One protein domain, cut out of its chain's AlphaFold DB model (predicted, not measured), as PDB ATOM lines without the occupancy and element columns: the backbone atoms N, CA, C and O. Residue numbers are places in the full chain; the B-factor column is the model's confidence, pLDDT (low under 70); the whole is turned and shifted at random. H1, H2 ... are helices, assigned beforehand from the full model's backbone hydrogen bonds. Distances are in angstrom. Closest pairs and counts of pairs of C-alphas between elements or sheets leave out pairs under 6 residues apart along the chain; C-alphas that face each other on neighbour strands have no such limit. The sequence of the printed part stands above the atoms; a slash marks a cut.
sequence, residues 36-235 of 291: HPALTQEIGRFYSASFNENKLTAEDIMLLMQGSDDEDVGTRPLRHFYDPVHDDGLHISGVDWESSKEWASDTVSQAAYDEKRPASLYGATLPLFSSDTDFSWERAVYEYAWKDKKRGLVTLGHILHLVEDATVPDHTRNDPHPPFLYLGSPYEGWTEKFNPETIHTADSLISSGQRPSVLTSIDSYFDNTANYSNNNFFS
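AT A GLANCE: This is residues 36 to 235 of the 291 residues of an uncharacterized protein of Parcubacteria group bacterium GW2011_GWA2_47_10 (UniProt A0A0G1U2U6). One long helix, H7, runs through the middle of the body and folds back on H6 as a hairpin, while H2, from a second hairpin of H1 and H2, crosses H7. H9 packs on H1 at one end, H10 lies on the other side of H7 from H2, and long loops with the short helices H3, H4, H5 and H8 fill much of the rest. The printed part has 200 residues with ten named helices, H1 to H10 in chain order, and no named strand; the class is all helix, though under half of the residues, 96, are in named elements. The whole is compact, with a radius of gyration of the C-alphas of 17.1 A and spans of 51 by 45 by 30 A.

HOW THE PARTS SIT: H1, residues 36 to 50, and H2, residues 58 to 70, form a helical hairpin; they touch, closest at the C-alphas of Pro 37 and Met 65, 4.7 A apart, at a shallow tilt of 33 degrees, only just short of steep. The hub is H7, residues 149 to 165, which touches five helices. H2 and H7 touch at a steep tilt of 54 degrees, with the C-alphas of Gly 67 and Gly 157 closest at 4.0 A. H3, residues 76 to 79, is close to but not clearly touching H4, residues 100 to 103; their closest C-alphas, of Arg 79 and Ser 100, are 5.2 A apart. H5, residues 107 to 111, and H6, residues 137 to 146, only just touch, with 3 pairs of C-alphas within 8 A. H6 and H7 form a hairpin at a shallow tilt of 25 degrees, closest at the C-alphas of Ala 140 and Gly 152, 4.2 A. H8, residues 186 to 191, touches no helix. H9, residues 201 to 207, touches H1 the same way at 17 degrees, a shallow tilt, closest at the C-alphas of Phe 46 and Ala 202, 5.0 A. H10, residues 218 to 232, only just touches H7, with 3 pairs within 8 A; the C-alphas of Val 163 and Phe 222 are closest at 5.8 A. Every O i to N i+4 pair is within hydrogen-bond range in H1, H2 and H5 to H10; H3 and H4 are too short for one.

IN THESE COORDINATES: H1 begins at C-alpha 36, (50.639, 41.494, 121.494), and is 21.0 A long; H2 is 18.5 A, H6 14.0 A and H7 24.6 A. H10, 21.4 A, ends at C-alpha 232, (68.960, 32.679, 116.024).

THE WHOLE: The C-alphas of Thr 125 and Ser 208 are farthest apart, 51.9 A. The printed part has no cut. The links H3 to H4, H5 to H6 and H7 to H8 are long. Residues 178 to 183 stand free, and residues 178 to 184 have pLDDT under 70.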
ATOM      1  N   HIS A  36      50.195  40.095 121.492       94.69
ATOM      2  CA  HIS A  36      50.639  41.494 121.494       94.69
ATOM      3  C   HIS A  36      50.216  42.256 122.766       94.69
ATOM      4  O   HIS A  36      51.080  42.676 123.545       94.69
ATOM      5  N   PRO A  37      48.913  42.313 123.125       93.62
ATOM      6  CA  PRO A  37      48.488  42.930 124.380       93.62
ATOM      7  C   PRO A  37      49.132  42.297 125.620       93.62
ATOM      8  O   PRO A  37      49.387  42.987 126.610       93.62
ATOM      9  N   ALA A  38      49.397  40.987 125.593       95.81
ATOM     10  CA  ALA A  38      50.039  40.281 126.696       95.81
ATOM     11  C   ALA A  38      51.502  40.699 126.882       95.81
ATOM     12  O   ALA A  38      51.919  40.998 128.003       95.81
ATOM     13  N   LEU A  39      52.279  40.758 125.798       97.19
ATOM     14  CA  LEU A  39      53.665  41.222 125.830       97.19
ATOM     15  C   LEU A  39      53.739  42.686 126.259       97.19
ATOM     16  O   LEU A  39      54.476  43.005 127.196       97.19
ATOM     17  N   THR A  40      52.898  43.542 125.682       98.06
ATOM     18  CA  THR A  40      52.823  44.961 126.042       98.06
ATOM     19  C   THR A  40      52.468  45.157 127.523       98.06
ATOM     20  O   THR A  40      53.075  45.993 128.207       98.06
ATOM     21  N   GLN A  41      51.557  44.349 128.078       98.00
ATOM     22  CA  GLN A  41      51.267  44.358 129.515       98.00
ATOM     23  C   GLN A  41      52.508  44.019 130.353       98.00
ATOM     24  O   GLN A  41      52.830  44.734 131.311       98.00
ATOM     25  N   GLU A  42      53.213  42.944 130.007       98.00
ATOM     26  CA  GLU A  42      54.398  42.496 130.742       98.00
ATOM     27  C   GLU A  42      55.552  43.502 130.632       98.00
ATOM     28  O   GLU A  42      56.239  43.750 131.628       98.00
ATOM     29  N   ILE A  43      55.725  44.152 129.477       97.50
ATOM     30  CA  ILE A  43      56.675  45.256 129.282       97.50
ATOM     31  C   ILE A  43      56.338  46.408 130.234       97.50
ATOM     32  O   ILE A  43      57.207  46.859 130.989       97.50
ATOM     33  N   GLY A  44      55.076  46.845 130.271       97.19
ATOM     34  CA  GLY A  44      54.627  47.929 131.149       97.19
ATOM     35  C   GLY A  44      54.808  47.614 132.640       97.19
ATOM     36  O   GLY A  44      55.268  48.465 133.418       97.19
ATOM     37  N   ARG A  45      54.518  46.370 133.047       96.94
ATOM     38  CA  ARG A  45      54.751  45.874 134.415       96.94
ATOM     39  C   ARG A  45      56.237  45.843 134.758       96.94
ATOM     40  O   ARG A  45      56.630  46.344 135.815       96.94
ATOM     41  N   PHE A  46      57.068  45.291 133.874       97.19
ATOM     42  CA  PHE A  46      58.506  45.170 134.102       97.19
ATOM     43  C   PHE A  46      59.193  46.539 134.169       97.19
ATOM     44  O   PHE A  46      60.001  46.780 135.070       97.19
ATOM     45  N   TYR A  47      58.813  47.467 133.287       96.19
ATOM     46  CA  TYR A  47      59.250  48.861 133.331       96.19
ATOM     47  C   TYR A  47      58.890  49.517 134.674       96.19
ATOM     48  O   TYR A  47      59.767  50.032 135.371       96.19
ATOM     49  N   SER A  48      57.629  49.419 135.104       95.88
ATOM     50  CA  SER A  48      57.147  50.052 136.346       95.88
ATOM     51  C   SER A  48      57.776  49.473 137.617       95.88
ATOM     52  O   SER A  48      57.907  50.168 138.628       95.88
ATOM     53  N   ALA A  49      58.183  48.204 137.587       94.75
ATOM     54  CA  ALA A  49      58.949  47.588 138.666       94.75
ATOM     55  C   ALA A  49      60.424  48.027 138.669       94.75
ATOM     56  O   ALA A  49      61.058  48.062 139.725       94.75
ATOM     57  N   SER A  50      60.969  48.371 137.501       94.12
ATOM     58  CA  SER A  50      62.391  48.671 137.311       94.12
ATOM     59  C   SER A  50      62.749  50.141 137.515       94.12
ATOM     60  O   SER A  50      63.881  50.435 137.910       94.12
ATOM     61  N   PHE A  51      61.809  51.061 137.283       90.75
ATOM     62  CA  PHE A  51      62.026  52.506 137.379       90.75
ATOM     63  C   PHE A  51      61.091  53.137 138.417       90.75
ATOM     64  O   PHE A  51      59.871  53.109 138.290       90.75
ATOM     65  N   ASN A  52      61.671  53.717 139.473       82.81
ATOM     66  CA  ASN A  52      60.908  54.183 140.635       82.81
ATOM     67  C   ASN A  52      60.188  55.522 140.429       82.81
ATOM     68  O   ASN A  52      59.165  55.744 141.071       82.81
ATOM     69  N   GLU A  53      60.712  56.402 139.576       80.62
ATOM     70  CA  GLU A  53      60.258  57.799 139.496       80.62
ATOM     71  C   GLU A  53      59.167  58.039 138.443       80.62
ATOM     72  O   GLU A  53      58.511  59.069 138.486       80.62
ATOM     73  N   ASN A  54      58.907  57.075 137.554       82.50
ATOM     74  CA  ASN A  54      57.960  57.223 136.443       82.50
ATOM     75  C   ASN A  54      57.151  55.941 136.213       82.50
ATOM     76  O   ASN A  54      57.094  55.429 135.098       82.50
ATOM     77  N   LYS A  55      56.571  55.378 137.277       93.38
ATOM     78  CA  LYS A  55      55.782  54.141 137.178       93.38
ATOM     79  C   LYS A  55      54.537  54.355 136.325       93.38
ATOM     80  O   LYS A  55      53.831  55.346 136.504       93.38
ATOM     81  N   LEU A  56      54.247  53.392 135.457       95.88
ATOM     82  CA  LEU A  56      52.989  53.360 134.725       95.88
ATOM     83  C   LEU A  56      51.882  52.895 135.667       95.88
ATOM     84  O   LEU A  56      52.054  51.973 136.471       95.88
ATOM     85  N   THR A  57      50.735  53.556 135.575       96.50
ATOM     86  CA  THR A  57      49.513  53.096 136.238       96.50
ATOM     87  C   THR A  57      48.885  51.936 135.462       96.50
ATOM     88  O   THR A  57      49.244  51.671 134.316       96.50
ATOM     89  N   ALA A  58      47.907  51.255 136.063       96.75
ATOM     90  CA  ALA A  58      47.132  50.241 135.348       96.75
ATOM     91  C   ALA A  58      46.409  50.825 134.118       96.75
ATOM     92  O   ALA A  58      46.378  50.184 133.076       96.75
ATOM     93  N   GLU A  59      45.893  52.057 134.218       98.12
ATOM     94  CA  GLU A  59      45.279  52.759 133.082       98.12
ATOM     95  C   GLU A  59      46.308  53.053 131.984       98.12
ATOM     96  O   GLU A  59      46.021  52.835 130.811       98.12
ATOM     97  N   ASP A  60      47.521  53.482 132.352       98.44
ATOM     98  CA  ASP A  60      48.579  53.731 131.369       98.44
ATOM     99  C   ASP A  60      48.934  52.448 130.598       98.44
ATOM    100  O   ASP A  60      49.069  52.483 129.379       98.44
ATOM    101  N   ILE A  61      49.035  51.310 131.294       98.44
ATOM    102  CA  ILE A  61      49.310  50.007 130.668       98.44
ATOM    103  C   ILE A  61      48.155  49.580 129.755       98.44
ATOM    104  O   ILE A  61      48.405  49.098 128.657       98.44
ATOM    105  N   MET A  62      46.898  49.801 130.153       98.31
ATOM    106  CA  MET A  62      45.749  49.515 129.284       98.31
ATOM    107  C   MET A  62      45.766  50.350 127.996       98.31
ATOM    108  O   MET A  62      45.392  49.843 126.943       98.31
ATOM    109  N   LEU A  63      46.216  51.606 128.056       98.75
ATOM    110  CA  LEU A  63      46.355  52.456 126.868       98.75
ATOM    111  C   LEU A  63      47.470  51.966 125.936       98.75
ATOM    112  O   LEU A  63      47.277  51.976 124.724       98.75
ATOM    113  N   LEU A  64      48.595  51.497 126.488       98.75
ATOM    114  CA  LEU A  64      49.641  50.837 125.696       98.75
ATOM    115  C   LEU A  64      49.084  49.590 124.995       98.75
ATOM    116  O   LEU A  64      49.266  49.430 123.794       98.75
ATOM    117  N   MET A  65      48.369  48.733 125.732       98.19
ATOM    118  CA  MET A  65      47.764  47.515 125.181       98.19
ATOM    119  C   MET A  65      46.768  47.827 124.058       98.19
ATOM    120  O   MET A  65      46.759  47.129 123.054       98.19
ATOM    121  N   GLN A  66      45.959  48.883 124.212       97.62
ATOM    122  CA  GLN A  66      45.027  49.323 123.173       97.62
ATOM    123  C   GLN A  66      45.760  49.712 121.886       97.62
ATOM    124  O   GLN A  66      45.374  49.271 120.811       97.62
ATOM    125  N   GLY A  67      46.822  50.512 121.993       97.88
ATOM    126  CA  GLY A  67      47.600  50.905 120.821       97.88
ATOM    127  C   GLY A  67      48.310  49.738 120.146       97.88
ATOM    128  O   GLY A  67      48.420  49.715 118.928       97.88
ATOM    129  N   SER A  68      48.773  48.764 120.930       97.56
ATOM    130  CA  SER A  68      49.362  47.542 120.385       97.56
ATOM    131  C   SER A  68      48.328  46.736 119.589       97.56
ATOM    132  O   SER A  68      48.591  46.374 118.454       97.56
ATOM    133  N   ASP A  69      47.112  46.559 120.108       94.44
ATOM    134  CA  ASP A  69      46.023  45.887 119.380       94.44
ATOM    135  C   ASP A  69      45.611  46.624 118.080       94.44
ATOM    136  O   ASP A  69      45.341  46.011 117.043       94.44
ATOM    137  N   ASP A  70      45.576  47.958 118.117       95.06
ATOM    138  CA  ASP A  70      45.123  48.795 116.999       95.06
ATOM    139  C   ASP A  70      46.119  48.863 115.819       95.06
ATOM    140  O   ASP A  70      45.738  49.285 114.720       95.06
ATOM    141  N   GLU A  71      47.384  48.462 116.001       95.44
ATOM    142  CA  GLU A  71      48.416  48.507 114.950       95.44
ATOM    143  C   GLU A  71      48.173  47.485 113.830       95.44
ATOM    144  O   GLU A  71      48.567  47.725 112.689       95.44
ATOM    145  N   ASP A  72      47.423  46.418 114.104       90.44
ATOM    146  CA  ASP A  72      47.117  45.346 113.148       90.44
ATOM    147  C   ASP A  72      45.898  45.626 112.240       90.44
ATOM    148  O   ASP A  72      45.329  44.736 111.598       90.44
ATOM    149  N   VAL A  73      45.454  46.884 112.166       86.38
ATOM    150  CA  VAL A  73      44.248  47.274 111.422       86.38
ATOM    151  C   VAL A  73      44.565  47.749 109.998       86.38
ATOM    152  O   VAL A  73      45.324  48.691 109.762       86.38
ATOM    153  N   GLY A  74      43.856  47.184 109.017       86.75
ATOM    154  CA  GLY A  74      43.890  47.633 107.622       86.75
ATOM    155  C   GLY A  74      45.132  47.145 106.875       86.75
ATOM    156  O   GLY A  74      45.364  45.945 106.796       86.75
ATOM    157  N   THR A  75      45.891  48.062 106.271       88.19
ATOM    158  CA  THR A  75      47.127  47.775 105.519       88.19
ATOM    159  C   THR A  75      48.402  48.101 106.300       88.19
ATOM    160  O   THR A  75      49.496  47.969 105.751       88.19
ATOM    161  N   ARG A  76      48.297  48.508 107.575       92.31
ATOM    162  CA  ARG A  76      49.457  48.682 108.469       92.31
ATOM    163  C   ARG A  76      50.323  47.418 108.586       92.31
ATOM    164  O   ARG A  76      51.535  47.592 108.480       92.31
ATOM    165  N   PRO A  77      49.763  46.186 108.620       92.25
ATOM    166  CA  PRO A  77      50.571  44.965 108.714       92.25
ATOM    167  C   PRO A  77      51.592  44.755 107.594       92.25
ATOM    168  O   PRO A  77      52.604  44.081 107.759       92.25
ATOM    169  N   LEU A  78      51.394  45.400 106.441       92.44
ATOM    170  CA  LEU A  78      52.360  45.351 105.342       92.44
ATOM    171  C   LEU A  78      53.687  46.055 105.685       92.44
ATOM    172  O   LEU A  78      54.676  45.844 104.992       92.44
ATOM    173  N   ARG A  79      53.715  46.854 106.759       95.69
ATOM    174  CA  ARG A  79      54.891  47.560 107.294       95.69
ATOM    175  C   ARG A  79      55.408  46.947 108.598       95.69
ATOM    176  O   ARG A  79      56.166  47.587 109.311       95.69
ATOM    177  N   HIS A  80      54.998  45.728 108.946       96.25
ATOM    178  CA  HIS A  80      55.428  45.040 110.178       96.25
ATOM    179  C   HIS A  80      56.735  44.255 110.012       96.25
ATOM    180  O   HIS A  80      57.203  43.594 110.935       96.25
ATOM    181  N   PHE A  81      57.341  44.330 108.831       97.06
ATOM    182  CA  PHE A  81      58.526  43.572 108.456       97.06
ATOM    183  C   PHE A  81      59.776  44.441 108.523       97.06
ATOM    184  O   PHE A  81      59.768  45.587 108.073       97.06
ATOM    185  N   TYR A  82      60.862  43.879 109.043       98.12
ATOM    186  CA  TYR A  82      62.185  44.491 108.983       98.12
ATOM    187  C   TYR A  82      63.252  43.403 108.928       98.12
ATOM    188  O   TYR A  82      63.529  42.746 109.933       98.12
ATOM    189  N   ASP A  83      63.867  43.225 107.762       97.25
ATOM    190  CA  ASP A  83      65.009  42.338 107.584       97.25
ATOM    191  C   ASP A  83      66.318  43.090 107.890       97.25
ATOM    192  O   ASP A  83      66.790  43.898 107.083       97.25
ATOM    193  N   PRO A  84      66.972  42.795 109.028       97.38
ATOM    194  CA  PRO A  84      68.174  43.503 109.450       97.38
ATOM    195  C   PRO A  84      69.421  43.119 108.636       97.38
ATOM    196  O   PRO A  84      70.470  43.742 108.795       97.38
ATOM    197  N   VAL A  85      69.353  42.078 107.797       96.12
ATOM    198  CA  VAL A  85      70.478  41.646 106.951       96.12
ATOM    199  C   VAL A  85      70.569  42.503 105.690       96.12
ATOM    200  O   VAL A  85      71.675  42.765 105.212       96.12
ATOM    201  N   HIS A  86      69.421  42.931 105.161       94.69
ATOM    202  CA  HIS A  86      69.323  43.691 103.912       94.69
ATOM    203  C   HIS A  86      68.839  45.129 104.110       94.69
ATOM    204  O   HIS A  86      68.884  45.896 103.152       94.69
ATOM    205  N   ASP A  87      68.462  45.494 105.340       95.94
ATOM    206  CA  ASP A  87      67.924  46.808 105.698       95.94
ATOM    207  C   ASP A  87      66.681  47.157 104.861       95.94
ATOM    208  O   ASP A  87      66.563  48.254 104.324       95.94
ATOM    209  N   ASP A  88      65.780  46.179 104.693       95.25
ATOM    210  CA  ASP A  88      64.568  46.305 103.880       95.25
ATOM    211  C   ASP A  88      63.293  45.854 104.619       95.25
ATOM    212  O   ASP A  88      63.323  45.114 105.608       95.25
ATOM    213  N   GLY A  89      62.154  46.370 104.151       95.75
ATOM    214  CA  GLY A  89      60.816  45.957 104.568       95.75
ATOM    215  C   GLY A  89      60.236  44.869 103.661       95.75
ATOM    216  O   GLY A  89      60.933  44.236 102.865       95.75
ATOM    217  N   LEU A  90      58.923  44.651 103.757       94.75
ATOM    218  CA  LEU A  90      58.245  43.617 102.981       94.75
ATOM    219  C   LEU A  90      58.263  43.934 101.476       94.75
ATOM    220  O   LEU A  90      57.749  44.961 101.040       94.75
ATOM    221  N   HIS A  91      58.737  42.986 100.665       90.38
ATOM    222  CA  HIS A  91      58.535  42.996  99.216       90.38
ATOM    223  C   HIS A  91      57.484  41.958  98.821       90.38
ATOM    224  O   HIS A  91      57.712  40.751  98.940       90.38
ATOM    225  N   ILE A  92      56.337  42.403  98.306       86.88
ATOM    226  CA  ILE A  92      55.271  41.495  97.869       86.88
ATOM    227  C   ILE A  92      54.568  42.015  96.618       86.88
ATOM    228  O   ILE A  92      54.222  43.186  96.503       86.88
ATOM    229  N   SER A  93      54.333  41.122  95.652       85.56
ATOM    230  CA  SER A  93      53.661  41.441  94.380       85.56
ATOM    231  C   SER A  93      54.293  42.605  93.595       85.56
ATOM    232  O   SER A  93      53.588  43.342  92.907       85.56
ATOM    233  N   GLY A  94      55.620  42.766  93.676       87.38
ATOM    234  CA  GLY A  94      56.348  43.843  92.996       87.38
ATOM    235  C   GLY A  94      56.214  45.215  93.663       87.38
ATOM    236  O   GLY A  94      56.562  46.214  93.038       87.38
ATOM    237  N   VAL A  95      55.693  45.265  94.891       88.62
ATOM    238  CA  VAL A  95      55.578  46.474  95.709       88.62
ATOM    239  C   VAL A  95      56.506  46.340  96.910       88.62
ATOM    240  O   VAL A  95      56.441  45.342  97.630       88.62
ATOM    241  N   ASP A  96      57.338  47.360  97.106       93.00
ATOM    242  CA  ASP A  96      58.157  47.538  98.300       93.00
ATOM    243  C   ASP A  96      57.363  48.317  99.349       93.00
ATOM    244  O   ASP A  96      56.822  49.392  99.067       93.00
ATOM    245  N   TRP A  97      57.287  47.758 100.549       94.00
ATOM    246  CA  TRP A  97      56.729  48.416 101.720       94.00
ATOM    247  C   TRP A  97      57.857  48.903 102.618       94.00
ATOM    248  O   TRP A  97      58.909  48.273 102.722       94.00
ATOM    249  N   GLU A  98      57.616  50.037 103.263       95.94
ATOM    250  CA  GLU A  98      58.508  50.591 104.276       95.94
ATOM    251  C   GLU A  98      58.755  49.578 105.403       95.94
ATOM    252  O   GLU A  98      57.842  48.834 105.783       95.94
ATOM    253  N   SER A  99      59.984  49.541 105.922       98.06
ATOM    254  CA  SER A  99      60.324  48.653 107.034       98.06
ATOM    255  C   SER A  99      59.637  49.091 108.331       98.06
ATOM    256  O   SER A  99      59.366  50.274 108.530       98.06
ATOM    257  N   SER A 100      59.402  48.166 109.265       98.12
ATOM    258  CA  SER A 100      58.798  48.504 110.565       98.12
ATOM    259  C   SER A 100      59.631  49.502 111.369       98.12
ATOM    260  O   SER A 100      59.073  50.365 112.049       98.12
ATOM    261  N   LYS A 101      60.960  49.436 111.227       98.12
ATOM    262  CA  LYS A 101      61.917  50.383 111.814       98.12
ATOM    263  C   LYS A 101      61.698  51.812 111.304       98.12
ATOM    264  O   LYS A 101      61.660  52.742 112.106       98.12
ATOM    265  N   GLU A 102      61.539  51.989 109.993       98.12
ATOM    266  CA  GLU A 102      61.285  53.301 109.377       98.12
ATOM    267  C   GLU A 102      59.852  53.777 109.654       98.12
ATOM    268  O   GLU A 102      59.654  54.884 110.158       98.12
ATOM    269  N   TRP A 103      58.863  52.896 109.459       97.88
ATOM    270  CA  TRP A 103      57.445  53.189 109.674       97.88
ATOM    271  C   TRP A 103      57.169  53.705 111.083       97.88
ATOM    272  O   TRP A 103      56.392  54.647 111.247       97.88
ATOM    273  N   ALA A 104      57.833  53.148 112.103       98.31
ATOM    274  CA  ALA A 104      57.695  53.578 113.492       98.31
ATOM    275  C   ALA A 104      58.009  55.070 113.714       98.31
ATOM    276  O   ALA A 104      57.483  55.654 114.662       98.31
ATOM    277  N   SER A 105      58.814  55.692 112.847       97.56
ATOM    278  CA  SER A 105      59.233  57.099 112.956       97.56
ATOM    279  C   SER A 105      58.799  57.965 111.759       97.56
ATOM    280  O   SER A 105      59.054  59.170 111.739       97.56
ATOM    281  N   ASP A 106      58.097  57.414 110.760       97.00
ATOM    282  CA  ASP A 106      57.609  58.199 109.617       97.00
ATOM    283  C   ASP A 106      56.260  58.880 109.905       97.00
ATOM    284  O   ASP A 106      55.188  58.487 109.431       97.00
ATOM    285  N   THR A 107      56.320  59.976 110.665       96.56
ATOM    286  CA  THR A 107      55.175  60.861 110.951       96.56
ATOM    287  C   THR A 107      54.369  61.221 109.698       96.56
ATOM    288  O   THR A 107      53.139  61.308 109.743       96.56
ATOM    289  N   VAL A 108      55.040  61.480 108.575       95.50
ATOM    290  CA  VAL A 108      54.405  62.042 107.379       95.50
ATOM    291  C   VAL A 108      53.672  60.959 106.589       95.50
ATOM    292  O   VAL A 108      52.522  61.177 106.187       95.50
ATOM    293  N   SER A 109      54.284  59.789 106.415       94.25
ATOM    294  CA  SER A 109      53.633  58.645 105.772       94.25
ATOM    295  C   SER A 109      52.491  58.102 106.627       94.25
ATOM    296  O   SER A 109      51.405  57.855 106.092       94.25
ATOM    297  N   GLN A 110      52.658  58.010 107.952       95.62
ATOM    298  CA  GLN A 110      51.563  57.606 108.839       95.62
ATOM    299  C   GLN A 110      50.393  58.604 108.814       95.62
ATOM    300  O   GLN A 110      49.224  58.209 108.798       95.62
ATOM    301  N   ALA A 111      50.669  59.910 108.741       94.56
ATOM    302  CA  ALA A 111      49.624  60.930 108.641       94.56
ATOM    303  C   ALA A 111      48.805  60.844 107.339       94.56
ATOM    304  O   ALA A 111      47.634  61.235 107.332       94.56
ATOM    305  N   ALA A 112      49.395  60.335 106.257       92.44
ATOM    306  CA  ALA A 112      48.736  60.123 104.969       92.44
ATOM    307  C   ALA A 112      48.075  58.741 104.821       92.44
ATOM    308  O   ALA A 112      47.487  58.466 103.776       92.44
ATOM    309  N   TYR A 113      48.144  57.889 105.850       88.25
ATOM    310  CA  TYR A 113      47.638  56.514 105.816       88.25
ATOM    311  C   TYR A 113      46.139  56.403 105.499       88.25
ATOM    312  O   TYR A 113      45.729  55.462 104.830       88.25
ATOM    313  N   ASP A 114      45.307  57.362 105.926       79.31
ATOM    314  CA  ASP A 114      43.879  57.363 105.568       79.31
ATOM    315  C   ASP A 114      43.588  57.797 104.120       79.31
ATOM    316  O   ASP A 114      42.419  57.908 103.742       79.31
ATOM    317  N   GLU A 115      44.634  58.082 103.336       78.81
ATOM    318  CA  GLU A 115      44.611  58.529 101.940       78.81
ATOM    319  C   GLU A 115      43.773  59.793 101.683       78.81
ATOM    320  O   GLU A 115      43.567  60.197 100.535       78.81
ATOM    321  N   LYS A 116      43.311  60.494 102.727       80.56
ATOM    322  CA  LYS A 116      42.489  61.702 102.546       80.56
ATOM    323  C   LYS A 116      43.300  62.851 101.974       80.56
ATOM    324  O   LYS A 116      42.733  63.771 101.378       80.56
ATOM    325  N   ARG A 117      44.611  62.858 102.229       86.44
ATOM    326  CA  ARG A 117      45.532  63.934 101.853       86.44
ATOM    327  C   ARG A 117      46.913  63.369 101.519       86.44
ATOM    328  O   ARG A 117      47.362  62.457 102.206       86.44
ATOM    329  N   PRO A 118      47.612  63.930 100.519       88.81
ATOM    330  CA  PRO A 118      48.965  63.499 100.202       88.81
ATOM    331  C   PRO A 118      49.940  63.840 101.335       88.81
ATOM    332  O   PRO A 118      49.883  64.931 101.909       88.81
ATOM    333  N   ALA A 119      50.873  62.918 101.583       89.56
ATOM    334  CA  ALA A 119      51.964  63.017 102.555       89.56
ATOM    335  C   ALA A 119      52.671  64.382 102.536       89.56
ATOM    336  O   ALA A 119      52.836  65.020 103.572       89.56
ATOM    337  N   SER A 120      52.968  64.905 101.342       89.94
ATOM    338  CA  SER A 120      53.695  66.169 101.146       89.94
ATOM    339  C   SER A 120      53.039  67.419 101.751       89.94
ATOM    340  O   SER A 120      53.681  68.468 101.810       89.94
ATOM    341  N   LEU A 121      51.778  67.355 102.190       92.12
ATOM    342  CA  LEU A 121      51.116  68.485 102.845       92.12
ATOM    343  C   LEU A 121      51.429  68.582 104.340       92.12
ATOM    344  O   LEU A 121      51.396  69.696 104.873       92.12
ATOM    345  N   TYR A 122      51.723  67.468 105.012       91.25
ATOM    346  CA  TYR A 122      52.025  67.441 106.444       91.25
ATOM    347  C   TYR A 122      53.431  67.993 106.709       91.25
ATOM    348  O   TYR A 122      54.399  67.600 106.072       91.25
ATOM    349  N   GLY A 123      53.532  68.974 107.606       89.44
ATOM    350  CA  GLY A 123      54.756  69.744 107.859       89.44
ATOM    351  C   GLY A 123      55.002  70.899 106.880       89.44
ATOM    352  O   GLY A 123      55.806  71.778 107.180       89.44
ATOM    353  N   ALA A 124      54.281  70.953 105.754       91.69
ATOM    354  CA  ALA A 124      54.358  72.053 104.793       91.69
ATOM    355  C   ALA A 124      53.201  73.048 104.961       91.69
ATOM    356  O   ALA A 124      53.411  74.232 105.221       91.69
ATOM    357  N   THR A 125      51.966  72.567 104.804       93.19
ATOM    358  CA  THR A 125      50.742  73.390 104.893       93.19
ATOM    359  C   THR A 125      49.813  72.931 106.006       93.19
ATOM    360  O   THR A 125      49.096  73.745 106.587       93.19
ATOM    361  N   LEU A 126      49.845  71.640 106.328       93.00
ATOM    362  CA  LEU A 126      49.182  71.058 107.482       93.00
ATOM    363  C   LEU A 126      50.202  70.923 108.615       93.00
ATOM    364  O   LEU A 126      51.343  70.541 108.351       93.00
ATOM    365  N   PRO A 127      49.824  71.188 109.874       93.50
ATOM    366  CA  PRO A 127      50.712  70.939 111.002       93.50
ATOM    367  C   PRO A 127      51.129  69.464 111.079       93.50
ATOM    368  O   PRO A 127      50.331  68.573 110.770       93.50
ATOM    369  N   LEU A 128      52.354  69.201 111.541       93.25
ATOM    370  CA  LEU A 128      52.728  67.855 111.987       93.25
ATOM    371  C   LEU A 128      51.808  67.417 113.134       93.25
ATOM    372  O   LEU A 128      51.257  68.262 113.846       93.25
ATOM    373  N   PHE A 129      51.621  66.104 113.277       94.81
ATOM    374  CA  PHE A 129      50.756  65.500 114.298       94.81
ATOM    375  C   PHE A 129      49.270  65.901 114.202       94.81
ATOM    376  O   PHE A 129      48.519  65.737 115.162       94.81
ATOM    377  N   SER A 130      48.817  66.440 113.058       92.75
ATOM    378  CA  SER A 130      47.417  66.864 112.867       92.75
ATOM    379  C   SER A 130      46.490  65.780 112.314       92.75
ATOM    380  O   SER A 130      45.277  65.982 112.298       92.75
ATOM    381  N   SER A 131      47.035  64.657 111.840       94.38
ATOM    382  CA  SER A 131      46.248  63.514 111.365       94.38
ATOM    383  C   SER A 131      46.015  62.526 112.495       94.38
ATOM    384  O   SER A 131      46.940  62.251 113.247       94.38
ATOM    385  N   ASP A 132      44.827  61.937 112.613       93.56
ATOM    386  CA  ASP A 132      44.549  60.925 113.641       93.56
ATOM    387  C   ASP A 132      45.259  59.590 113.378       93.56
ATOM    388  O   ASP A 132      45.510  58.850 114.327       93.56
ATOM    389  N   THR A 133      45.656  59.317 112.130       94.56
ATOM    390  CA  THR A 133      46.320  58.063 111.725       94.56
ATOM    391  C   THR A 133      47.823  58.027 111.960       94.56
ATOM    392  O   THR A 133      48.463  57.012 111.702       94.56
ATOM    393  N   ASP A 134      48.393  59.135 112.422       96.75
ATOM    394  CA  ASP A 134      49.806  59.228 112.751       96.75
ATOM    395  C   ASP A 134      50.076  58.627 114.132       96.75
ATOM    396  O   ASP A 134      49.685  59.195 115.150       96.75
ATOM    397  N   PHE A 135      50.734  57.477 114.164       97.81
ATOM    398  CA  PHE A 135      51.180  56.799 115.374       97.81
ATOM    399  C   PHE A 135      52.717  56.684 115.431       97.81
ATOM    400  O   PHE A 135      53.251  55.697 115.933       97.81
ATOM    401  N   SER A 136      53.432  57.694 114.927       98.19
ATOM    402  CA  SER A 136      54.902  57.733 114.948       98.19
ATOM    403  C   SER A 136      55.498  58.000 116.340       98.19
ATOM    404  O   SER A 136      54.858  58.584 117.227       98.19
ATOM    405  N   TRP A 137      56.758  57.611 116.526       98.44
ATOM    406  CA  TRP A 137      57.544  57.804 117.746       98.44
ATOM    407  C   TRP A 137      57.628  59.262 118.184       98.44
ATOM    408  O   TRP A 137      57.384  59.583 119.352       98.44
ATOM    409  N   GLU A 138      57.879  60.169 117.251       97.81
ATOM    410  CA  GLU A 138      57.943  61.605 117.498       97.81
ATOM    411  C   GLU A 138      56.613  62.115 118.051       97.81
ATOM    412  O   GLU A 138      56.597  62.900 119.011       97.81
ATOM    413  N   ARG A 139      55.490  61.627 117.504       97.94
ATOM    414  CA  ARG A 139      54.165  61.965 118.019       97.94
ATOM    415  C   ARG A 139      53.951  61.393 119.414       97.94
ATOM    416  O   ARG A 139      53.429  62.109 120.266       97.94
ATOM    417  N   ALA A 140      54.353  60.145 119.670       98.38
ATOM    418  CA  ALA A 140      54.226  59.522 120.990       98.38
ATOM    419  C   ALA A 140      54.885  60.384 122.074       98.38
ATOM    420  O   ALA A 140      54.255  60.721 123.078       98.38
ATOM    421  N   VAL A 141      56.133  60.797 121.830       97.88
ATOM    422  CA  VAL A 141      56.915  61.639 122.746       97.88
ATOM    423  C   VAL A 141      56.267  63.013 122.919       97.88
ATOM    424  O   VAL A 141      56.109  63.480 124.050       97.88
ATOM    425  N   TYR A 142      55.878  63.659 121.816       97.94
ATOM    426  CA  TYR A 142      55.248  64.978 121.848       97.94
ATOM    427  C   TYR A 142      53.931  64.971 122.635       97.94
ATOM    428  O   TYR A 142      53.743  65.790 123.537       97.94
ATOM    429  N   GLU A 143      53.039  64.027 122.339       98.25
ATOM    430  CA  GLU A 143      51.745  63.897 123.009       98.25
ATOM    431  C   GLU A 143      51.920  63.572 124.493       98.25
ATOM    432  O   GLU A 143      51.327  64.242 125.343       98.25
ATOM    433  N   TYR A 144      52.809  62.624 124.816       97.69
ATOM    434  CA  TYR A 144      53.089  62.232 126.196       97.69
ATOM    435  C   TYR A 144      53.583  63.400 127.052       97.69
ATOM    436  O   TYR A 144      53.127  63.578 128.183       97.69
ATOM    437  N   ALA A 145      54.517  64.193 126.524       96.88
ATOM    438  CA  ALA A 145      55.175  65.236 127.300       96.88
ATOM    439  C   ALA A 145      54.461  66.601 127.254       96.88
ATOM    440  O   ALA A 145      54.620  67.376 128.198       96.88
ATOM    441  N   TRP A 146      53.690  66.919 126.202       96.50
ATOM    442  CA  TRP A 146      53.212  68.295 125.964       96.50
ATOM    443  C   TRP A 146      51.717  68.451 125.663       96.50
ATOM    444  O   TRP A 146      51.204  69.566 125.809       96.50
ATOM    445  N   LYS A 147      51.010  67.408 125.214       95.94
ATOM    446  CA  LYS A 147      49.622  67.535 124.738       95.94
ATOM    447  C   LYS A 147      48.673  66.578 125.441       95.94
ATOM    448  O   LYS A 147      48.126  66.949 126.480       95.94
ATOM    449  N   ASP A 148      48.435  65.403 124.875       97.62
ATOM    450  CA  ASP A 148      47.549  64.398 125.443       97.62
ATOM    451  C   ASP A 148      48.341  63.140 125.814       97.62
ATOM    452  O   ASP A 148      48.638  62.283 124.979       97.62
ATOM    453  N   LYS A 149      48.629  62.994 127.116       97.69
ATOM    454  CA  LYS A 149      49.330  61.822 127.656       97.69
ATOM    455  C   LYS A 149      48.675  60.510 127.219       97.69
ATOM    456  O   LYS A 149      49.390  59.553 126.921       97.69
ATOM    457  N   LYS A 150      47.339  60.449 127.179       98.50
ATOM    458  CA  LYS A 150      46.631  59.218 126.815       98.50
ATOM    459  C   LYS A 150      46.852  58.888 125.347       98.50
ATOM    460  O   LYS A 150      47.194  57.749 125.043       98.50
ATOM    461  N   ARG A 151      46.750  59.884 124.459       98.12
ATOM    462  CA  ARG A 151      47.077  59.716 123.035       98.12
ATOM    463  C   ARG A 151      48.516  59.249 122.847       98.12
ATOM    464  O   ARG A 151      48.727  58.331 122.065       98.12
ATOM    465  N   GLY A 152      49.468  59.846 123.567       98.56
ATOM    466  CA  GLY A 152      50.883  59.475 123.502       98.56
ATOM    467  C   GLY A 152      51.151  58.038 123.947       98.56
ATOM    468  O   GLY A 152      51.939  57.345 123.314       98.56
ATOM    469  N   LEU A 153      50.456  57.558 124.982       98.69
ATOM    470  CA  LEU A 153      50.535  56.160 125.420       98.69
ATOM    471  C   LEU A 153      49.918  55.192 124.409       98.69
ATOM    472  O   LEU A 153      50.530  54.175 124.111       98.69
ATOM    473  N   VAL A 154      48.756  55.519 123.835       98.75
ATOM    474  CA  VAL A 154      48.201  54.713 122.736       98.75
ATOM    475  C   VAL A 154      49.196  54.675 121.577       98.75
ATOM    476  O   VAL A 154      49.527  53.599 121.102       98.75
ATOM    477  N   THR A 155      49.776  55.813 121.180       98.69
ATOM    478  CA  THR A 155      50.826  55.835 120.150       98.69
ATOM    479  C   THR A 155      52.014  54.949 120.495       98.69
ATOM    480  O   THR A 155      52.492  54.206 119.648       98.69
ATOM    481  N   LEU A 156      52.488  54.997 121.739       98.69
ATOM    482  CA  LEU A 156      53.585  54.144 122.177       98.69
ATOM    483  C   LEU A 156      53.224  52.654 122.076       98.69
ATOM    484  O   LEU A 156      54.090  51.857 121.740       98.69
ATOM    485  N   GLY A 157      51.959  52.284 122.295       98.62
ATOM    486  CA  GLY A 157      51.452  50.931 122.057       98.62
ATOM    487  C   GLY A 157      51.662  50.442 120.622       98.62
ATOM    488  O   GLY A 157      52.190  49.351 120.432       98.62
ATOM    489  N   HIS A 158      51.351  51.276 119.623       98.56
ATOM    490  CA  HIS A 158      51.597  50.951 118.209       98.56
ATOM    491  C   HIS A 158      53.084  50.693 117.921       98.56
ATOM    492  O   HIS A 158      53.446  49.840 117.120       98.56
ATOM    493  N   ILE A 159      53.973  51.420 118.592       98.69
ATOM    494  CA  ILE A 159      55.421  51.275 118.399       98.69
ATOM    495  C   ILE A 159      55.938  50.020 119.100       98.69
ATOM    496  O   ILE A 159      56.806  49.332 118.565       98.69
ATOM    497  N   LEU A 160      55.404  49.704 120.285       98.50
ATOM    498  CA  LEU A 160      55.721  48.461 120.985       98.50
ATOM    499  C   LEU A 160      55.320  47.242 120.153       98.50
ATOM    500  O   LEU A 160      56.134  46.331 120.053       98.50
ATOM    501  N   HIS A 161      54.157  47.273 119.493       98.25
ATOM    502  CA  HIS A 161      53.739  46.240 118.535       98.25
ATOM    503  C   HIS A 161      54.820  45.971 117.481       98.25
ATOM    504  O   HIS A 161      55.305  44.853 117.361       98.25
ATOM    505  N   LEU A 162      55.296  47.011 116.791       98.44
ATOM    506  CA  LEU A 162      56.321  46.861 115.748       98.44
ATOM    507  C   LEU A 162      57.655  46.308 116.296       98.44
ATOM    508  O   LEU A 162      58.343  45.534 115.627       98.44
ATOM    509  N   VAL A 163      58.043  46.688 117.519       98.38
ATOM    510  CA  VAL A 163      59.247  46.142 118.175       98.38
ATOM    511  C   VAL A 163      59.041  44.682 118.600       98.38
ATOM    512  O   VAL A 163      59.993  43.896 118.561       98.38
ATOM    513  N   GLU A 164      57.826  44.306 119.000       97.50
ATOM    514  CA  GLU A 164      57.441  42.922 119.286       97.50
ATOM    515  C   GLU A 164      57.501  42.065 118.011       97.50
ATOM    516  O   GLU A 164      58.064  40.968 118.064       97.50
ATOM    517  N   ASP A 165      57.074  42.586 116.859       97.06
ATOM    518  CA  ASP A 165      57.203  41.918 115.551       97.06
ATOM    519  C   ASP A 165      58.655  41.695 115.150       97.06
ATOM    520  O   ASP A 165      59.013  40.643 114.624       97.06
ATOM    521  N   ALA A 166      59.547  42.621 115.499       97.38
ATOM    522  CA  ALA A 166      60.982  42.420 115.326       97.38
ATOM    523  C   ALA A 166      61.543  41.269 116.195       97.38
ATOM    524  O   ALA A 166      62.707  40.896 116.051       97.38
ATOM    525  N   THR A 167      60.745  40.665 117.085       95.62
ATOM    526  CA  THR A 167      61.100  39.414 117.777       95.62
ATOM    527  C   THR A 167      60.606  38.155 117.056       95.62
ATOM    528  O   THR A 167      61.046  37.053 117.404       95.62
ATOM    529  N   VAL A 168      59.775  38.292 116.022       94.06
ATOM    530  CA  VAL A 168      59.199  37.194 115.239       94.06
ATOM    531  C   VAL A 168      60.112  36.855 114.049       94.06
ATOM    532  O   VAL A 168      60.414  37.722 113.228       94.06
ATOM    533  N   PRO A 169      60.578  35.596 113.903       92.38
ATOM    534  CA  PRO A 169      61.504  35.228 112.828       92.38
ATOM    535  C   PRO A 169      60.962  35.545 111.431       92.38
ATOM    536  O   PRO A 169      61.719  36.018 110.589       92.38
ATOM    537  N   ASP A 170      59.667  35.335 111.215       91.69
ATOM    538  CA  ASP A 170      58.981  35.497 109.932       91.69
ATOM    539  C   ASP A 170      58.999  36.978 109.489       91.69
ATOM    540  O   ASP A 170      59.400  37.301 108.365       91.69
ATOM    541  N   HIS A 171      58.745  37.890 110.433       94.94
ATOM    542  CA  HIS A 171      58.789  39.346 110.257       94.94
ATOM    543  C   HIS A 171      60.199  39.897 110.038       94.94
ATOM    544  O   HIS A 171      60.392  40.882 109.325       94.94
ATOM    545  N   THR A 172      61.206  39.230 110.602       96.12
ATOM    546  CA  THR A 172      62.615  39.615 110.416       96.12
ATOM    547  C   THR A 172      63.262  38.998 109.183       96.12
ATOM    548  O   THR A 172      64.435  39.246 108.912       96.12
ATOM    549  N   ARG A 173      62.538  38.138 108.458       93.38
ATOM    550  CA  ARG A 173      63.046  37.395 107.297       93.38
ATOM    551  C   ARG A 173      62.207  37.627 106.041       93.38
ATOM    552  O   ARG A 173      62.412  36.912 105.055       93.38
ATOM    553  N   ASN A 174      61.337  38.641 106.044       91.00
ATOM    554  CA  ASN A 174      60.405  38.957 104.958       91.00
ATOM    555  C   ASN A 174      59.690  37.698 104.458       91.00
ATOM    556  O   ASN A 174      59.698  37.410 103.261       91.00
ATOM    557  N   ASP A 175      59.138  36.927 105.395       87.38
ATOM    558  CA  ASP A 175      58.424  35.680 105.137       87.38
ATOM    559  C   ASP A 175      56.905  35.889 105.272       87.38
ATOM    560  O   ASP A 175      56.325  35.549 106.302       87.38
ATOM    561  N   PRO A 176      56.238  36.521 104.286       83.81
ATOM    562  CA  PRO A 176      54.811  36.775 104.379       83.81
ATOM    563  C   PRO A 176      54.020  35.477 104.204       83.81
ATOM    564  O   PRO A 176      54.001  34.886 103.121       83.81
ATOM    565  N   HIS A 177      53.265  35.091 105.227       72.75
ATOM    566  CA  HIS A 177      52.375  33.933 105.175       72.75
ATOM    567  C   HIS A 177      50.896  34.345 105.306       72.75
ATOM    568  O   HIS A 177      50.403  34.635 106.400       72.75
ATOM    569  N   PRO A 178      50.123  34.334 104.205       64.12
ATOM    570  CA  PRO A 178      48.685  34.550 104.276       64.12
ATOM    571  C   PRO A 178      48.007  33.446 105.114       64.12
ATOM    572  O   PRO A 178      48.294  32.266 104.900       64.12
ATOM    573  N   PRO A 179      47.045  33.759 106.002       53.72
ATOM    574  CA  PRO A 179      46.458  32.811 106.958       53.72
ATOM    575  C   PRO A 179      45.580  31.722 106.316       53.72
ATOM    576  O   PRO A 179      45.018  30.869 107.004       53.72
ATOM    577  N   PHE A 180      45.416  31.723 104.993       49.25
ATOM    578  CA  PHE A 180      44.558  30.766 104.306       49.25
ATOM    579  C   PHE A 180      45.248  29.400 104.145       49.25
ATOM    580  O   PHE A 180      46.421  29.313 103.797       49.25
ATOM    581  N   LEU A 181      44.481  28.318 104.335       43.12
ATOM    582  CA  LEU A 181      44.875  26.926 104.042       43.12
ATOM    583  C   LEU A 181      46.055  26.364 104.867       43.12
ATOM    584  O   LEU A 181      46.824  25.562 104.345       43.12
ATOM    585  N   TYR A 182      46.167  26.712 106.156       47.66
ATOM    586  CA  TYR A 182      47.228  26.210 107.059       47.66
ATOM    587  C   TYR A 182      48.652  26.657 106.668       47.66
ATOM    588  O   TYR A 182      49.648  26.014 107.010       47.66
ATOM    589  N   LEU A 183      48.752  27.778 105.947       58.19
ATOM    590  CA  LEU A 183      50.023  28.377 105.545       58.19
ATOM    591  C   LEU A 183      50.607  29.352 106.576       58.19
ATOM    592  O   LEU A 183      51.769  29.690 106.420       58.19
ATOM    593  N   GLY A 184      49.866  29.730 107.626       68.06
ATOM    594  CA  GLY A 184      50.325  30.679 108.654       68.06
ATOM    595  C   GLY A 184      51.568  30.235 109.439       68.06
ATOM    596  O   GLY A 184      51.977  29.066 109.366       68.06
ATOM    597  N   SER A 185      52.148  31.172 110.196       80.12
ATOM    598  CA  SER A 185      53.332  30.926 111.018       80.12
ATOM    599  C   SER A 185      53.073  29.852 112.080       80.12
ATOM    600  O   SER A 185      52.203  30.019 112.943       80.12
ATOM    601  N   PRO A 186      53.857  28.759 112.107       80.75
ATOM    602  CA  PRO A 186      53.831  27.812 113.218       80.75
ATOM    603  C   PRO A 186      54.239  28.472 114.542       80.75
ATOM    604  O   PRO A 186      53.789  28.062 115.614       80.75
ATOM    605  N   TYR A 187      55.098  29.498 114.477       83.44
ATOM    606  CA  TYR A 187      55.520  30.237 115.658       83.44
ATOM    607  C   TYR A 187      54.350  30.970 116.298       83.44
ATOM    608  O   TYR A 187      54.080  30.770 117.484       83.44
ATOM    609  N   GLU A 188      53.641  31.757 115.499       83.25
ATOM    610  CA  GLU A 188      52.573  32.625 115.986       83.25
ATOM    611  C   GLU A 188      51.399  31.801 116.498       83.25
ATOM    612  O   GLU A 188      50.947  32.014 117.626       83.25
ATOM    613  N   GLY A 189      51.015  30.755 115.757       83.88
ATOM    614  CA  GLY A 189      49.977  29.822 116.191       83.88
ATOM    615  C   GLY A 189      50.318  29.126 117.516       83.88
ATOM    616  O   GLY A 189      49.445  28.889 118.353       83.88
ATOM    617  N   TRP A 190      51.595  28.826 117.780       84.88
ATOM    618  CA  TRP A 190      52.014  28.312 119.090       84.88
ATOM    619  C   TRP A 190      51.958  29.378 120.194       84.88
ATOM    620  O   TRP A 190      51.734  29.023 121.365       84.88
ATOM    621  N   THR A 191      52.187  30.649 119.855       88.69
ATOM    622  CA  THR A 191      52.168  31.757 120.816       88.69
ATOM    623  C   THR A 191      50.775  32.239 121.202       88.69
ATOM    624  O   THR A 191      50.649  32.706 122.324       88.69
ATOM    625  N   GLU A 192      49.728  32.010 120.402       86.88
ATOM    626  CA  GLU A 192      48.334  32.434 120.689       86.88
ATOM    627  C   GLU A 192      47.813  32.048 122.090       86.88
ATOM    628  O   GLU A 192      46.937  32.693 122.667       86.88
ATOM    629  N   LYS A 193      48.354  30.986 122.694       89.00
ATOM    630  CA  LYS A 193      48.011  30.583 124.071       89.00
ATOM    631  C   LYS A 193      48.494  31.567 125.148       89.00
ATOM    632  O   LYS A 193      48.074  31.451 126.304       89.00
ATOM    633  N   PHE A 194      49.435  32.445 124.812       91.31
ATOM    634  CA  PHE A 194      49.967  33.475 125.691       91.31
ATOM    635  C   PHE A 194      49.106  34.722 125.541       91.31
ATOM    636  O   PHE A 194      49.135  35.412 124.533       91.31
ATOM    637  N   ASN A 195      48.318  34.990 126.570       94.12
ATOM    638  CA  ASN A 195      47.436  36.138 126.665       94.12
ATOM    639  C   ASN A 195      47.709  36.855 128.003       94.12
ATOM    640  O   ASN A 195      48.489  36.335 128.814       94.12
ATOM    641  N   PRO A 196      47.090  38.020 128.275       94.00
ATOM    642  CA  PRO A 196      47.362  38.786 129.494       94.00
ATOM    643  C   PRO A 196      47.124  38.016 130.806       94.00
ATOM    644  O   PRO A 196      47.638  38.394 131.852       94.00
ATOM    645  N   GLU A 197      46.354  36.927 130.778       93.44
ATOM    646  CA  GLU A 197      46.078  36.091 131.949       93.44
ATOM    647  C   GLU A 197      47.096  34.951 132.119       93.44
ATOM    648  O   GLU A 197      47.257  34.437 133.227       93.44
ATOM    649  N   THR A 198      47.773  34.533 131.043       94.00
ATOM    650  CA  THR A 198      48.631  33.334 131.027       94.00
ATOM    651  C   THR A 198      50.126  33.630 130.930       94.00
ATOM    652  O   THR A 198      50.938  32.753 131.246       94.00
ATOM    653  N   ILE A 199      50.521  34.836 130.508       92.75
ATOM    654  CA  ILE A 199      51.926  35.253 130.474       92.75
ATOM    655  C   ILE A 199      52.368  35.830 131.832       92.75
ATOM    656  O   ILE A 199      51.654  36.605 132.462       92.75
ATOM    657  N   HIS A 200      53.559  35.445 132.302       93.31
ATOM    658  CA  HIS A 200      54.117  35.873 133.601       93.31
ATOM    659  C   HIS A 200      55.627  36.181 133.510       93.31
ATOM    660  O   HIS A 200      56.427  35.876 134.408       93.31
ATOM    661  N   THR A 201      56.051  36.719 132.368       94.25
ATOM    662  CA  THR A 201      57.454  37.014 132.060       94.25
ATOM    663  C   THR A 201      58.017  38.104 132.972       94.25
ATOM    664  O   THR A 201      59.119  37.946 133.501       94.25
ATOM    665  N   ALA A 202      57.260  39.171 133.232       95.75
ATOM    666  CA  ALA A 202      57.647  40.264 134.115       95.75
ATOM    667  C   ALA A 202      57.934  39.754 135.530       95.75
ATOM    668  O   ALA A 202      58.980  40.070 136.090       95.75
ATOM    669  N   ASP A 203      57.074  38.895 136.083       96.00
ATOM    670  CA  ASP A 203      57.272  38.327 137.424       96.00
ATOM    671  C   ASP A 203      58.569  37.503 137.505       96.00
ATOM    672  O   ASP A 203      59.331  37.594 138.477       96.00
ATOM    673  N   SER A 204      58.879  36.751 136.448       95.44
ATOM    674  CA  SER A 204      60.124  35.983 136.335       95.44
ATOM    675  C   SER A 204      61.363  36.888 136.235       95.44
ATOM    676  O   SER A 204      62.381  36.635 136.887       95.44
ATOM    677  N   LEU A 205      61.290  37.972 135.461       96.31
ATOM    678  CA  LEU A 205      62.382  38.941 135.313       96.31
ATOM    679  C   LEU A 205      62.621  39.734 136.605       96.31
ATOM    680  O   LEU A 205      63.760  39.866 137.054       96.31
ATOM    681  N   ILE A 206      61.551  40.194 137.253       95.75
ATOM    682  CA  ILE A 206      61.608  40.937 138.517       95.75
ATOM    683  C   ILE A 206      62.199  40.057 139.622       95.75
ATOM    684  O   ILE A 206      63.128  40.472 140.314       95.75
ATOM    685  N   SER A 207      61.698  38.826 139.776       96.31
ATOM    686  CA  SER A 207      62.169  37.906 140.821       96.31
ATOM    687  C   SER A 207      63.626  37.474 140.638       96.31
ATOM    688  O   SER A 207      64.311  37.199 141.623       96.31
ATOM    689  N   SER A 208      64.124  37.463 139.399       96.31
ATOM    690  CA  SER A 208      65.535  37.200 139.092       96.31
ATOM    691  C   SER A 208      66.428  38.446 139.149       96.31
ATOM    692  O   SER A 208      67.632  38.338 138.916       96.31
ATOM    693  N   GLY A 209      65.878  39.615 139.495       95.25
ATOM    694  CA  GLY A 209      66.629  40.867 139.615       95.25
ATOM    695  C   GLY A 209      67.103  41.441 138.279       95.25
ATOM    696  O   GLY A 209      68.024  42.262 138.268       95.25
ATOM    697  N   GLN A 210      66.502  41.014 137.164       96.00
ATOM    698  CA  GLN A 210      66.809  41.535 135.835       96.00
ATOM    699  C   GLN A 210      66.365  42.994 135.709       96.00
ATOM    700  O   GLN A 210      65.480  43.470 136.424       96.00
ATOM    701  N   ARG A 211      66.988  43.712 134.775       93.75
ATOM    702  CA  ARG A 211      66.660  45.104 134.448       93.75
ATOM    703  C   ARG A 211      66.435  45.240 132.939       93.75
ATOM    704  O   ARG A 211      67.087  44.518 132.188       93.75
ATOM    705  N   PRO A 212      65.550  46.150 132.495       92.38
ATOM    706  CA  PRO A 212      65.379  46.450 131.081       92.38
ATOM    707  C   PRO A 212      66.689  46.920 130.448       92.38
ATOM    708  O   PRO A 212      67.431  47.700 131.052       92.38
ATOM    709  N   SER A 213      66.946  46.483 129.217       92.75
ATOM    710  CA  SER A 213      68.016  47.035 128.389       92.75
ATOM    711  C   SER A 213      67.673  48.475 128.011       92.75
ATOM    712  O   SER A 213      66.603  48.737 127.460       92.75
ATOM    713  N   VAL A 214      68.581  49.407 128.303       93.81
ATOM    714  CA  VAL A 214      68.435  50.826 127.954       93.81
ATOM    715  C   VAL A 214      69.301  51.110 126.735       93.81
ATOM    716  O   VAL A 214      70.527  51.054 126.828       93.81
ATOM    717  N   LEU A 215      68.660  51.388 125.601       95.00
ATOM    718  CA  LEU A 215      69.321  51.751 124.348       95.00
ATOM    719  C   LEU A 215      69.091  53.233 124.028       95.00
ATOM    720  O   LEU A 215      68.263  53.899 124.646       95.00
ATOM    721  N   THR A 216      69.869  53.769 123.091       92.88
ATOM    722  CA  THR A 216      69.940  55.215 122.820       92.88
ATOM    723  C   THR A 216      68.896  55.727 121.830       92.88
ATOM    724  O   THR A 216      68.693  56.936 121.757       92.88
ATOM    725  N   SER A 217      68.255  54.845 121.063       95.94
ATOM    726  CA  SER A 217      67.228  55.191 120.075       95.94
ATOM    727  C   SER A 217      66.233  54.049 119.891       95.94
ATOM    728  O   SER A 217      66.545  52.904 120.226       95.94
ATOM    729  N   ILE A 218      65.061  54.356 119.327       96.38
ATOM    730  CA  ILE A 218      64.081  53.342 118.923       96.38
ATOM    731  C   ILE A 218      64.664  52.403 117.854       96.38
ATOM    732  O   ILE A 218      64.545  51.189 117.992       96.38
ATOM    733  N   ASP A 219      65.436  52.931 116.900       97.44
ATOM    734  CA  ASP A 219      66.145  52.135 115.885       97.44
ATOM    735  C   ASP A 219      67.061  51.083 116.511       97.44
ATOM    736  O   ASP A 219      67.112  49.947 116.058       97.44
ATOM    737  N   SER A 220      67.741  51.430 117.612       97.94
ATOM    738  CA  SER A 220      68.615  50.483 118.311       97.94
ATOM    739  C   SER A 220      67.830  49.303 118.889       97.94
ATOM    740  O   SER A 220      68.376  48.203 118.981       97.94
ATOM    741  N   TYR A 221      66.575  49.516 119.300       97.75
ATOM    742  CA  TYR A 221      65.704  48.428 119.747       97.75
ATOM    743  C   TYR A 221      65.336  47.521 118.576       97.75
ATOM    744  O   TYR A 221      65.556  46.319 118.703       97.75
ATOM    745  N   PHE A 222      64.890  48.084 117.447       98.44
ATOM    746  CA  PHE A 222      64.610  47.323 116.223       98.44
ATOM    747  C   PHE A 222      65.823  46.527 115.750       98.44
ATOM    748  O   PHE A 222      65.728  45.321 115.545       98.44
ATOM    749  N   ASP A 223      66.984  47.170 115.629       98.19
ATOM    750  CA  ASP A 223      68.212  46.507 115.203       98.19
ATOM    751  C   ASP A 223      68.578  45.372 116.159       98.19
ATOM    752  O   ASP A 223      68.962  44.295 115.709       98.19
ATOM    753  N   ASN A 224      68.460  45.572 117.472       97.75
ATOM    754  CA  ASN A 224      68.827  44.543 118.437       97.75
ATOM    755  C   ASN A 224      67.878  43.337 118.396       97.75
ATOM    756  O   ASN A 224      68.354  42.200 118.331       97.75
ATOM    757  N   THR A 225      66.565  43.573 118.429       97.19
ATOM    758  CA  THR A 225      65.561  42.502 118.433       97.19
ATOM    759  C   THR A 225      65.538  41.772 117.097       97.19
ATOM    760  O   THR A 225      65.685  40.547 117.091       97.19
ATOM    761  N   ALA A 226      65.505  42.505 115.979       98.06
ATOM    762  CA  ALA A 226      65.475  41.915 114.647       98.06
ATOM    763  C   ALA A 226      66.729  41.086 114.371       98.06
ATOM    764  O   ALA A 226      66.627  39.935 113.945       98.06
ATOM    765  N   ASN A 227      67.926  41.614 114.675       97.69
ATOM    766  CA  ASN A 227      69.161  40.845 114.497       97.69
ATOM    767  C   ASN A 227      69.182  39.600 115.380       97.69
ATOM    768  O   ASN A 227      69.672  38.553 114.949       97.69
ATOM    769  N   TYR A 228      68.691  39.688 116.616       96.12
ATOM    770  CA  TYR A 228      68.633  38.521 117.483       96.12
ATOM    771  C   TYR A 228      67.702  37.453 116.900       96.12
ATOM    772  O   TYR A 228      68.111  36.293 116.800       96.12
ATOM    773  N   SER A 229      66.500  37.824 116.468       95.38
ATOM    774  CA  SER A 229      65.529  36.876 115.924       95.38
ATOM    775  C   SER A 229      65.969  36.288 114.584       95.38
ATOM    776  O   SER A 229      66.055  35.062 114.478       95.38
ATOM    777  N   ASN A 230      66.384  37.120 113.624       94.94
ATOM    778  CA  ASN A 230      66.851  36.678 112.307       94.94
ATOM    779  C   ASN A 230      68.030  35.691 112.409       94.94
ATOM    780  O   ASN A 230      68.016  34.639 111.768       94.94
ATOM    781  N   ASN A 231      69.021  35.979 113.265       92.81
ATOM    782  CA  ASN A 231      70.245  35.172 113.353       92.81
ATOM    783  C   ASN A 231      70.103  33.892 114.197       92.81
ATOM    784  O   ASN A 231      70.954  33.004 114.104       92.81
ATOM    785  N   ASN A 232      69.077  33.781 115.052       91.38
ATOM    786  CA  ASN A 232      68.960  32.679 116.024       91.38
ATOM    787  C   ASN A 232      67.743  31.772 115.821       91.38
ATOM    788  O   ASN A 232      67.615  30.755 116.522       91.38
ATOM    789  N   PHE A 233      66.839  32.134 114.917       90.00
ATOM    790  CA  PHE A 233      65.613  31.400 114.656       90.00
ATOM    791  C   PHE A 233      65.345  31.310 113.155       90.00
ATOM    792  O   PHE A 233      65.764  32.154 112.369       90.00
ATOM    793  N   PHE A 234      64.660  30.242 112.768       87.06
ATOM    794  CA  PHE A 234      64.210  30.037 111.400       87.06
ATOM    795  C   PHE A 234      62.753  30.486 111.272       87.06
ATOM    796  O   PHE A 234      61.989  30.268 112.212       87.06
ATOM    797  N   SER A 235      62.379  31.026 110.110       86.44
ATOM    798  CA  SER A 235      60.980  31.095 109.668       86.44
ATOM    799  C   SER A 235      60.669  29.920 108.741       86.44
ATOM    800  O   SER A 235      61.585  29.349 108.136       86.44
TER     801      SER A 235